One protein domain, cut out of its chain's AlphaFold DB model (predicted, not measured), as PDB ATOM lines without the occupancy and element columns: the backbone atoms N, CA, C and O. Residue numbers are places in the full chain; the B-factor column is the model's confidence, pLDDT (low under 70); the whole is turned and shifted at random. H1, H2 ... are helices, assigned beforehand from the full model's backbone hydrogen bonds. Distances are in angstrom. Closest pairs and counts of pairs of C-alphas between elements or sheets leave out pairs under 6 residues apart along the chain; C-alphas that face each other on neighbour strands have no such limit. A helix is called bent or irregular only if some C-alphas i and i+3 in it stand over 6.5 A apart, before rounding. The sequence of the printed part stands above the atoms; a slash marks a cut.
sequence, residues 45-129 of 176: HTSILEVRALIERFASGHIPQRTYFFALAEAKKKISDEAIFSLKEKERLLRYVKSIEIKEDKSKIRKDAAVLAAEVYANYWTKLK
ATOM      1  N   HIS A  45     192.372 200.579 113.663       96.56
ATOM      2  CA  HIS A  45     193.205 200.758 114.848       96.56
ATOM      3  C   HIS A  45     194.247 201.867 114.663       96.56
ATOM      4  O   HIS A  45     194.309 202.783 115.484       96.56
ATOM      5  N   THR A  46     195.021 201.843 113.577       95.38
ATOM      6  CA  THR A  46     196.051 202.860 113.329       95.38
ATOM      7  C   THR A  46     195.456 204.235 113.033       95.38
ATOM      8  O   THR A  46     196.022 205.236 113.462       95.38
ATOM      9  N   SER A  47     194.270 204.303 112.419       96.44
ATOM     10  CA  SER A  47     193.518 205.558 112.260       96.44
ATOM     11  C   SER A  47     193.130 206.179 113.608       96.44
ATOM     12  O   SER A  47     193.256 207.385 113.805       96.44
ATOM     13  N   ILE A  48     192.732 205.368 114.589       97.56
ATOM     14  CA  ILE A  48     192.415 205.865 115.936       97.56
ATOM     15  C   ILE A  48     193.679 206.302 116.692       97.56
ATOM     16  O   ILE A  48     193.643 207.285 117.437       97.56
ATOM     17  N   LEU A  49     194.810 205.614 116.493       96.88
ATOM     18  CA  LEU A  49     196.096 206.050 117.049       96.88
ATOM     19  C   LEU A  49     196.527 207.407 116.482       96.88
ATOM     20  O   LEU A  49     196.992 208.258 117.242       96.88
ATOM     21  N   GLU A  50     196.328 207.635 115.184       96.88
ATOM     22  CA  GLU A  50     196.569 208.932 114.550       96.88
ATOM     23  C   GLU A  50     195.677 210.022 115.156       96.88
ATOM     24  O   GLU A  50     196.186 211.063 115.573       96.88
ATOM     25  N   VAL A  51     194.371 209.768 115.297       97.88
ATOM     26  CA  VAL A  51     193.438 210.698 115.959       97.88
ATOM     27  C   VAL A  51     193.933 211.075 117.351       97.88
ATOM     28  O   VAL A  51     193.993 212.260 117.686       97.88
ATOM     29  N   ARG A  52     194.339 210.087 118.157       98.19
ATOM     30  CA  ARG A  52     194.903 210.335 119.488       98.19
ATOM     31  C   ARG A  52     196.150 211.217 119.403       98.19
ATOM     32  O   ARG A  52     196.233 212.200 120.133       98.19
ATOM     33  N   ALA A  53     197.094 210.906 118.517       97.62
ATOM     34  CA  ALA A  53     198.320 211.688 118.359       97.62
ATOM     35  C   ALA A  53     198.040 213.141 117.930       97.62
ATOM     36  O   ALA A  53     198.660 214.076 118.442       97.62
ATOM     37  N   LEU A  54     197.079 213.358 117.030       97.88
ATOM     38  CA  LEU A  54     196.670 214.697 116.606       97.88
ATOM     39  C   LEU A  54     195.983 215.470 117.738       97.88
ATOM     40  O   LEU A  54     196.260 216.653 117.930       97.88
ATOM     41  N   ILE A  55     195.143 214.811 118.535       97.94
ATOM     42  CA  ILE A  55     194.509 215.429 119.705       97.94
ATOM     43  C   ILE A  55     195.550 215.840 120.754       97.94
ATOM     44  O   ILE A  55     195.449 216.929 121.316       97.94
ATOM     45  N   GLU A  56     196.586 215.032 120.975       97.44
ATOM     46  CA  GLU A  56     197.706 215.382 121.858       97.44
ATOM     47  C   GLU A  56     198.449 216.639 121.378       97.44
ATOM     48  O   GLU A  56     198.715 217.559 122.161       97.44
ATOM     49  N   ARG A  57     198.718 216.735 120.069       97.25
ATOM     50  CA  ARG A  57     199.344 217.919 119.459       97.25
ATOM     51  C   ARG A  57     198.447 219.156 119.540       97.25
ATOM     52  O   ARG A  57     198.946 220.238 119.846       97.25
ATOM     53  N   PHE A  58     197.142 219.005 119.309       95.75
ATOM     54  CA  PHE A  58     196.158 220.083 119.445       95.75
ATOM     55  C   PHE A  58     196.082 220.595 120.883       95.75
ATOM     56  O   PHE A  58     196.137 221.803 121.134       95.75
ATOM     57  N   ALA A  59     195.990 219.682 121.847       94.19
ATOM     58  CA  ALA A  59     195.894 220.060 123.242       94.19
ATOM     59  C   ALA A  59     197.155 220.790 123.720       94.19
ATOM     60  O   ALA A  59     197.050 221.752 124.479       94.19
ATOM     61  N   SER A  60     198.313 220.398 123.185       94.25
ATOM     62  CA  SER A  60     199.607 221.048 123.411       94.25
ATOM     63  C   SER A  60     199.810 222.334 122.589       94.25
ATOM     64  O   SER A  60     200.891 222.904 122.626       94.25
ATOM     65  N   GLY A  61     198.816 222.781 121.810       93.38
ATOM     66  CA  GLY A  61     198.861 224.041 121.055       93.38
ATOM     67  C   GLY A  61     199.659 224.017 119.746       93.38
ATOM     68  O   GLY A  61     199.848 225.067 119.146       93.38
ATOM     69  N   HIS A  62     200.107 222.849 119.274       95.12
ATOM     70  CA  HIS A  62     200.969 222.743 118.088       95.12
ATOM     71  C   HIS A  62     200.203 222.729 116.760       95.12
ATOM     72  O   HIS A  62     200.797 222.952 115.710       95.12
ATOM     73  N   ILE A  63     198.910 222.390 116.783       94.25
ATOM     74  CA  ILE A  63     198.054 222.317 115.591       94.25
ATOM     75  C   ILE A  63     196.653 222.865 115.901       94.25
ATOM     76  O   ILE A  63     196.221 222.802 117.057       94.25
ATOM     77  N   PRO A  64     195.916 223.375 114.899       93.69
ATOM     78  CA  PRO A  64     194.537 223.814 115.083       93.69
ATOM     79  C   PRO A  64     193.564 222.631 115.214       93.69
ATOM     80  O   PRO A  64     193.813 221.529 114.728       93.69
ATOM     81  N   GLN A  65     192.395 222.886 115.813       91.81
ATOM     82  CA  GLN A  65     191.334 221.888 116.021       91.81
ATOM     83  C   GLN A  65     190.895 221.195 114.725       91.81
ATOM     84  O   GLN A  65     190.690 219.982 114.686       91.81
ATOM     85  N   ARG A  66     190.795 221.966 113.635       92.00
ATOM     86  CA  ARG A  66     190.370 221.464 112.322       92.00
ATOM     87  C   ARG A  66     191.230 220.288 111.835       92.00
ATOM     88  O   ARG A  66     190.709 219.419 111.147       92.00
ATOM     89  N   THR A  67     192.510 220.226 112.215       91.56
ATOM     90  CA  THR A  67     193.424 219.160 111.787       91.56
ATOM     91  C   THR A  67     192.986 217.784 112.284       91.56
ATOM     92  O   THR A  67     192.905 216.857 111.482       91.56
ATOM     93  N   TYR A  68     192.659 217.630 113.573       95.19
ATOM     94  CA  TYR A  68     192.238 216.320 114.089       95.19
ATOM     95  C   TYR A  68     190.795 215.974 113.704       95.19
ATOM     96  O   TYR A  68     190.435 214.801 113.697       95.19
ATOM     97  N   PHE A  69     189.967 216.967 113.368       94.88
ATOM     98  CA  PHE A  69     188.558 216.752 113.034       94.88
ATOM     99  C   PHE A  69     188.377 215.909 111.760       94.88
ATOM    100  O   PHE A  69     187.508 215.041 111.714       94.88
ATOM    101  N   PHE A  70     189.233 216.099 110.749       93.88
ATOM    102  CA  PHE A  70     189.216 215.272 109.536       93.88
ATOM    103  C   PHE A  70     189.597 213.815 109.822       93.88
ATOM    104  O   PHE A  70     188.881 212.905 109.406       93.88
ATOM    105  N   ALA A  71     190.665 213.594 110.594       95.62
ATOM    106  CA  ALA A  71     191.075 212.252 111.005       95.62
ATOM    107  C   ALA A  71     189.995 211.570 111.863       95.62
ATOM    108  O   ALA A  71     189.718 210.383 111.702       95.62
ATOM    109  N   LEU A  72     189.327 212.328 112.741       97.75
ATOM    110  CA  LEU A  72     188.226 211.826 113.563       97.75
ATOM    111  C   LEU A  72     187.029 211.392 112.706       97.75
ATOM    112  O   LEU A  72     186.437 210.347 112.974       97.75
ATOM    113  N   ALA A  73     186.698 212.150 111.658       96.88
ATOM    114  CA  ALA A  73     185.637 211.799 110.718       96.88
ATOM    115  C   ALA A  73     185.969 210.527 109.912       96.88
ATOM    116  O   ALA A  73     185.099 209.673 109.724       96.88
ATOM    117  N   GLU A  74     187.224 210.353 109.486       94.81
ATOM    118  CA  GLU A  74     187.671 209.113 108.841       94.81
ATOM    119  C   GLU A  74     187.599 207.923 109.808       94.81
ATOM    120  O   GLU A  74     187.028 206.882 109.467       94.81
ATOM    121  N   ALA A  75     188.097 208.086 111.038       96.44
ATOM    122  CA  ALA A  75     188.038 207.053 112.068       96.44
ATOM    123  C   ALA A  75     186.586 206.650 112.381       96.44
ATOM    124  O   ALA A  75     186.280 205.463 112.484       96.44
ATOM    125  N   LYS A  76     185.665 207.619 112.456       97.88
ATOM    126  CA  LYS A  76     184.219 207.393 112.626       97.88
ATOM    127  C   LYS A  76     183.639 206.512 111.524       97.88
ATOM    128  O   LYS A  76     182.898 205.571 111.818       97.88
ATOM    129  N   LYS A  77     183.978 206.803 110.265       96.56
ATOM    130  CA  LYS A  77     183.560 205.991 109.119       96.56
ATOM    131  C   LYS A  77     184.127 204.575 109.224       96.56
ATOM    132  O   LYS A  77     183.364 203.618 109.166       96.56
ATOM    133  N   LYS A  78     185.431 204.438 109.495       94.94
ATOM    134  CA  LYS A  78     186.085 203.130 109.662       94.94
ATOM    135  C   LYS A  78     185.445 202.295 110.770       94.94
ATOM    136  O   LYS A  78     185.083 201.157 110.517       94.94
ATOM    137  N   ILE A  79     185.211 202.866 111.955       96.56
ATOM    138  CA  ILE A  79     184.510 202.185 113.062       96.56
ATOM    139  C   ILE A  79     183.118 201.700 112.626       96.56
ATOM    140  O   ILE A  79     182.711 200.593 112.981       96.56
ATOM    141  N   SER A  80     182.389 202.522 111.868       95.81
ATOM    142  CA  SER A  80     181.026 202.207 111.426       95.81
ATOM    143  C   SER A  80     181.007 201.045 110.430       95.81
ATOM    144  O   SER A  80     180.196 200.126 110.574       95.81
ATOM    145  N   ASP A  81     181.946 201.038 109.486       92.31
ATOM    146  CA  ASP A  81     182.042 200.043 108.413       92.31
ATOM    147  C   ASP A  81     182.761 198.749 108.855       92.31
ATOM    148  O   ASP A  81     182.618 197.707 108.218       92.31
ATOM    149  N   GLU A  82     183.506 198.775 109.965       90.31
ATOM    150  CA  GLU A  82     184.372 197.672 110.400       90.31
ATOM    151  C   GLU A  82     183.583 196.397 110.742       90.31
ATOM    152  O   GLU A  82     182.744 196.384 111.642       90.31
ATOM    153  N   ALA A  83     183.878 195.284 110.071       89.25
ATOM    154  CA  ALA A  83     183.171 194.013 110.276       89.25
ATOM    155  C   ALA A  83     183.610 193.268 111.553       89.25
ATOM    156  O   ALA A  83     182.960 192.316 111.985       89.25
ATOM    157  N   ILE A  84     184.723 193.694 112.153       93.56
ATOM    158  CA  ILE A  84     185.359 193.057 113.313       93.56
ATOM    159  C   ILE A  84     184.637 193.404 114.629       93.56
ATOM    160  O   ILE A  84     184.698 192.645 115.601       93.56
ATOM    161  N   PHE A  85     183.948 194.547 114.681       94.62
ATOM    162  CA  PHE A  85     183.224 194.999 115.868       94.62
ATOM    163  C   PHE A  85     181.742 194.634 115.803       94.62
ATOM    164  O   PHE A  85     181.080 194.827 114.783       94.62
ATOM    165  N   SER A  86     181.192 194.176 116.929       94.88
ATOM    166  CA  SER A  86     179.742 194.024 117.087       94.88
ATOM    167  C   SER A  86     179.035 195.383 117.124       94.88
ATOM    168  O   SER A  86     179.649 196.405 117.434       94.88
ATOM    169  N   LEU A  87     177.721 195.406 116.877       95.50
ATOM    170  CA  LEU A  87     176.918 196.638 116.921       95.50
ATOM    171  C   LEU A  87     177.067 197.387 118.256       95.50
ATOM    172  O   LEU A  87     177.362 198.579 118.263       95.50
ATOM    173  N   LYS A  88     176.980 196.676 119.386       96.38
ATOM    174  CA  LYS A  88     177.142 197.258 120.730       96.38
ATOM    175  C   LYS A  88     178.527 197.875 120.946       96.38
ATOM    176  O   LYS A  88     178.663 198.884 121.639       96.38
ATOM    177  N   GLU A  89     179.569 197.264 120.385       96.00
ATOM    178  CA  GLU A  89     180.927 197.811 120.438       96.00
ATOM    179  C   GLU A  89     181.040 199.061 119.571       96.00
ATOM    180  O   GLU A  89     181.523 200.079 120.061       96.00
ATOM    181  N   LYS A  90     180.518 199.032 118.338       97.31
ATOM    182  CA  LYS A  90     180.480 200.207 117.457       97.31
ATOM    183  C   LYS A  90     179.778 201.379 118.126       97.31
ATOM    184  O   LYS A  90     180.344 202.461 118.197       97.31
ATOM    185  N   GLU A  91     178.594 201.161 118.692       97.44
ATOM    186  CA  GLU A  91     177.861 202.189 119.435       97.44
ATOM    187  C   GLU A  91     178.691 202.770 120.579       97.44
ATOM    188  O   GLU A  91     178.717 203.984 120.776       97.44
ATOM    189  N   ARG A  92     179.391 201.920 121.340       97.06
ATOM    190  CA  ARG A  92     180.248 202.363 122.442       97.06
ATOM    191  C   ARG A  92     181.428 203.199 121.957       97.06
ATOM    192  O   ARG A  92     181.645 204.277 122.503       97.06
ATOM    193  N   LEU A  93     182.134 202.755 120.921       97.88
ATOM    194  CA  LEU A  93     183.252 203.491 120.327       97.88
ATOM    195  C   LEU A  93     182.787 204.835 119.739       97.88
ATOM    196  O   LEU A  93     183.398 205.876 119.985       97.88
ATOM    197  N   LEU A  94     181.651 204.839 119.037       98.19
ATOM    198  CA  LEU A  94     181.059 206.038 118.444       98.19
ATOM    199  C   LEU A  94     180.573 207.047 119.493       98.19
ATOM    200  O   LEU A  94     180.551 208.244 119.208       98.19
ATOM    201  N   ARG A  95     180.244 206.618 120.722       98.06
ATOM    202  CA  ARG A  95     179.983 207.554 121.830       98.06
ATOM    203  C   ARG A  95     181.223 208.365 122.200       98.06
ATOM    204  O   ARG A  95     181.086 209.564 122.428       98.06
ATOM    205  N   TYR A  96     182.413 207.760 122.221       97.94
ATOM    206  CA  TYR A  96     183.651 208.513 122.453       97.94
ATOM    207  C   TYR A  96     183.946 209.467 121.299       97.94
ATOM    208  O   TYR A  96     184.257 210.626 121.548       97.94
ATOM    209  N   VAL A  97     183.763 209.023 120.050       97.94
ATOM    210  CA  VAL A  97     183.901 209.892 118.869       97.94
ATOM    211  C   VAL A  97     182.981 211.108 118.980       97.94
ATOM    212  O   VAL A  97     183.456 212.238 118.914       97.94
ATOM    213  N   LYS A  98     181.686 210.898 119.246       97.81
ATOM    214  CA  LYS A  98     180.715 211.987 119.424       97.81
ATOM    215  C   LYS A  98     181.098 212.913 120.576       97.81
ATOM    216  O   LYS A  98     180.953 214.123 120.473       97.81
ATOM    217  N   SER A  99     181.587 212.351 121.676       97.06
ATOM    218  CA  SER A  99     182.047 213.122 122.828       97.06
ATOM    219  C   SER A  99     183.242 214.023 122.478       97.06
ATOM    220  O   SER A  99     183.259 215.187 122.869       97.06
ATOM    221  N   ILE A 100     184.198 213.530 121.683       97.50
ATOM    222  CA  ILE A 100     185.330 214.319 121.166       97.50
ATOM    223  C   ILE A 100     184.852 215.425 120.210       97.50
ATOM    224  O   ILE A 100     185.409 216.519 120.235       97.50
ATOM    225  N   GLU A 101     183.836 215.158 119.381       96.06
ATOM    226  CA  GLU A 101     183.276 216.129 118.423       96.06
ATOM    227  C   GLU A 101     182.639 217.346 119.118       96.06
ATOM    228  O   GLU A 101     182.755 218.457 118.608       96.06
ATOM    229  N   ILE A 102     181.966 217.143 120.258       95.19
ATOM    230  CA  ILE A 102     181.153 218.186 120.918       95.19
ATOM    231  C   ILE A 102     181.853 218.901 122.078       95.19
ATOM    232  O   ILE A 102     181.394 219.954 122.512       95.19
ATOM    233  N   LYS A 103     182.900 218.307 122.659       92.81
ATOM    234  CA  LYS A 103     183.601 218.894 123.807       92.81
ATOM    235  C   LYS A 103     184.548 219.999 123.347       92.81
ATOM    236  O   LYS A 103     185.222 219.866 122.336       92.81
ATOM    237  N   GLU A 104     184.670 221.037 124.167       91.25
ATOM    238  CA  GLU A 104     185.651 222.117 123.967       91.25
ATOM    239  C   GLU A 104     186.848 222.002 124.926       91.25
ATOM    240  O   GLU A 104     187.960 222.439 124.631       91.25
ATOM    241  N   ASP A 105     186.640 221.356 126.077       95.44
ATOM    242  CA  ASP A 105     187.675 221.124 127.082       95.44
ATOM    243  C   ASP A 105     188.740 220.149 126.552       95.44
ATOM    244  O   ASP A 105     188.510 218.941 126.420       95.44
ATOM    245  N   LYS A 106     189.939 220.687 126.298       94.88
ATOM    246  CA  LYS A 106     191.103 219.946 125.792       94.88
ATOM    247  C   LYS A 106     191.465 218.732 126.651       94.88
ATOM    248  O   LYS A 106     191.838 217.697 126.103       94.88
ATOM    249  N   SER A 107     191.361 218.832 127.976       95.44
ATOM    250  CA  SER A 107     191.685 217.729 128.890       95.44
ATOM    251  C   SER A 107     190.685 216.585 128.737       95.44
ATOM    252  O   SER A 107     191.068 215.418 128.610       95.44
ATOM    253  N   LYS A 108     189.391 216.914 128.649       96.25
ATOM    254  CA  LYS A 108     188.337 215.915 128.425       96.25
ATOM    255  C   LYS A 108     188.445 215.267 127.043       96.25
ATOM    256  O   LYS A 108     188.277 214.054 126.953       96.25
ATOM    257  N   ILE A 109     188.763 216.038 125.998       97.38
ATOM    258  CA  ILE A 109     188.992 215.512 124.642       97.38
ATOM    259  C   ILE A 109     190.171 214.524 124.634       97.38
ATOM    260  O   ILE A 109     190.027 213.409 124.132       97.38
ATOM    261  N   ARG A 110     191.313 214.883 125.243       97.44
ATOM    262  CA  ARG A 110     192.473 213.977 125.367       97.44
ATOM    263  C   ARG A 110     192.115 212.684 126.081       97.44
ATOM    264  O   ARG A 110     192.479 211.606 125.616       97.44
ATOM    265  N   LYS A 111     191.391 212.783 127.200       97.88
ATOM    266  CA  LYS A 111     190.964 211.613 127.971       97.88
ATOM    267  C   LYS A 111     190.102 210.678 127.123       97.88
ATOM    268  O   LYS A 111     190.381 209.485 127.082       97.88
ATOM    269  N   ASP A 112     189.102 211.206 126.422       98.06
ATOM    270  CA  ASP A 112     188.228 210.394 125.570       98.06
ATOM    271  C   ASP A 112     189.000 209.748 124.412       98.06
ATOM    272  O   ASP A 112     188.799 208.569 124.127       98.06
ATOM    273  N   ALA A 113     189.923 210.481 123.783       98.06
ATOM    274  CA  ALA A 113     190.778 209.946 122.724       98.06
ATOM    275  C   ALA A 113     191.701 208.828 123.233       98.06
ATOM    276  O   ALA A 113     191.892 207.816 122.557       98.06
ATOM    277  N   ALA A 114     192.251 208.983 124.441       98.12
ATOM    278  CA  ALA A 114     193.066 207.962 125.084       98.12
ATOM    279  C   ALA A 114     192.250 206.702 125.411       98.12
ATOM    280  O   ALA A 114     192.719 205.596 125.146       98.12
ATOM    281  N   VAL A 115     191.028 206.860 125.931       98.12
ATOM    282  CA  VAL A 115     190.123 205.737 126.223       98.12
ATOM    283  C   VAL A 115     189.713 205.018 124.937       98.12
ATOM    284  O   VAL A 115     189.820 203.795 124.874       98.12
ATOM    285  N   LEU A 116     189.322 205.759 123.897       98.19
ATOM    286  CA  LEU A 116     188.976 205.200 122.590       98.19
ATOM    287  C   LEU A 116     190.128 204.362 122.015       98.19
ATOM    288  O   LEU A 116     189.925 203.220 121.605       98.19
ATOM    289  N   ALA A 117     191.348 204.908 122.026       97.94
ATOM    290  CA  ALA A 117     192.530 204.207 121.536       97.94
ATOM    291  C   ALA A 117     192.861 202.958 122.363       97.94
ATOM    292  O   ALA A 117     193.152 201.911 121.789       97.94
ATOM    293  N   ALA A 118     192.794 203.046 123.694       97.62
ATOM    294  CA  ALA A 118     193.067 201.916 124.578       97.62
ATOM    295  C   ALA A 118     192.052 200.780 124.387       97.62
ATOM    296  O   ALA A 118     192.436 199.612 124.315       97.62
ATOM    297  N   GLU A 119     190.767 201.115 124.256       96.00
ATOM    298  CA  GLU A 119     189.704 200.129 124.063       96.00
ATOM    299  C   GLU A 119     189.861 199.372 122.739       96.00
ATOM    300  O   GLU A 119     189.728 198.142 122.702       96.00
ATOM    301  N   VAL A 120     190.188 200.087 121.657       96.38
ATOM    302  CA  VAL A 120     190.449 199.460 120.359       96.38
ATOM    303  C   VAL A 120     191.728 198.634 120.404       96.38
ATOM    304  O   VAL A 120     191.685 197.465 120.026       96.38
ATOM    305  N   TYR A 121     192.830 199.172 120.931       94.69
ATOM    306  CA  TYR A 121     194.102 198.448 121.048       94.69
ATOM    307  C   TYR A 121     193.943 197.101 121.769       94.69
ATOM    308  O   TYR A 121     194.443 196.079 121.294       94.69
ATOM    309  N   ALA A 122     193.202 197.084 122.882       94.25
ATOM    310  CA  ALA A 122     193.008 195.890 123.702       94.25
ATOM    311  C   ALA A 122     192.315 194.738 122.952       94.25
ATOM    312  O   ALA A 122     192.571 193.570 123.243       94.25
ATOM    313  N   ASN A 123     191.451 195.049 121.982       92.81
ATOM    314  CA  ASN A 123     190.558 194.062 121.371       92.81
ATOM    315  C   ASN A 123     190.817 193.817 119.878       92.81
ATOM    316  O   ASN A 123     190.508 192.732 119.380       92.81
ATOM    317  N   TYR A 124     191.372 194.796 119.153       95.88
ATOM    318  CA  TYR A 124     191.402 194.795 117.686       95.88
ATOM    319  C   TYR A 124     192.153 193.597 117.115       95.88
ATOM    320  O   TYR A 124     191.620 192.882 116.275       95.88
ATOM    321  N   TRP A 125     193.360 193.320 117.611       95.81
ATOM    322  CA  TRP A 125     194.195 192.231 117.096       95.81
ATOM    323  C   TRP A 125     193.562 190.855 117.261       95.81
ATOM    324  O   TRP A 125     193.544 190.050 116.329       95.81
ATOM    325  N   THR A 126     193.037 190.577 118.452       95.81
ATOM    326  CA  THR A 126     192.405 189.292 118.750       95.81
ATOM    327  C   THR A 126     191.183 189.083 117.865       95.81
ATOM    328  O   THR A 126     191.068 188.035 117.230       95.81
ATOM    329  N   LYS A 127     190.323 190.100 117.749       96.56
ATOM    330  CA  LYS A 127     189.119 190.024 116.919       96.56
ATOM    331  C   LYS A 127     189.439 189.971 115.425       96.56
ATOM    332  O   LYS A 127     188.810 189.202 114.710       96.56
ATOM    333  N   LEU A 128     190.438 190.722 114.953       97.06
ATOM    334  CA  LEU A 128     190.896 190.687 113.561       97.06
ATOM    335  C   LEU A 128     191.337 189.275 113.174       97.06
ATOM    336  O   LEU A 128     190.874 188.747 112.169       97.06
ATOM    337  N   LYS A 129     192.168 188.625 114.000       96.25
ATOM    338  CA  LYS A 129     192.579 187.233 113.767       96.25
ATOM    339  C   LYS A 129     191.394 186.273 113.746       96.25
ATOM    340  O   LYS A 129     191.309 185.448 112.844       96.25
TER     341      LYS A 129
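Overview. This is residues 45 to 129 of the 176 residues of an uncharacterized protein of Desulfovibrio indonesiensis (UniProt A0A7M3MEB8). Four helices stand side by side in an up-and-down bundle, each running against the one before it, and together ring a shared core. H4, the longest, kinks by 33 degrees near residue 123. The printed part has 85 residues, with H1 to H4 in chain order and no named strand: all helix. It is compact, radius of gyration of the C-alphas 12.3 A, spanning 38 by 20 by 19 A.

Along the chain. H1, residues 45 to 59, begins at C-alpha 45 (193.205, 200.758, 114.848). H2 is residues 65 to 81, 24.9 A; H3 is residues 87 to 102. H4, residues 106 to 129, 34.9 A, ends at C-alpha 129 (192.579, 187.233, 113.767); it is irregular, C-alphas 122 and 125 being 7.6 A apart.

Arrangement. H1 and H2, a hairpin, touch, closest C-alphas Leu 54 and Tyr 68, 5.3 A. H3 touches H4 with residues 93 to 100 alone, closest C-alphas Ile 100 and Ile 109, 5.2 A. H1 and H4 touch at a shallow tilt of 13 degrees, opposite ways, closest C-alphas Arg 52 and Ala 113, 5.3 A. H1 and H3 are apart. Every O i to N i+4 pair is within hydrogen-bond range in H1, 11 of 13 in H2, 11 of 12 in H3, 17 of 20 in H4.

Size, cuts and confidence. The printed part has no cut, its links are tight, and no printed residue is under 70.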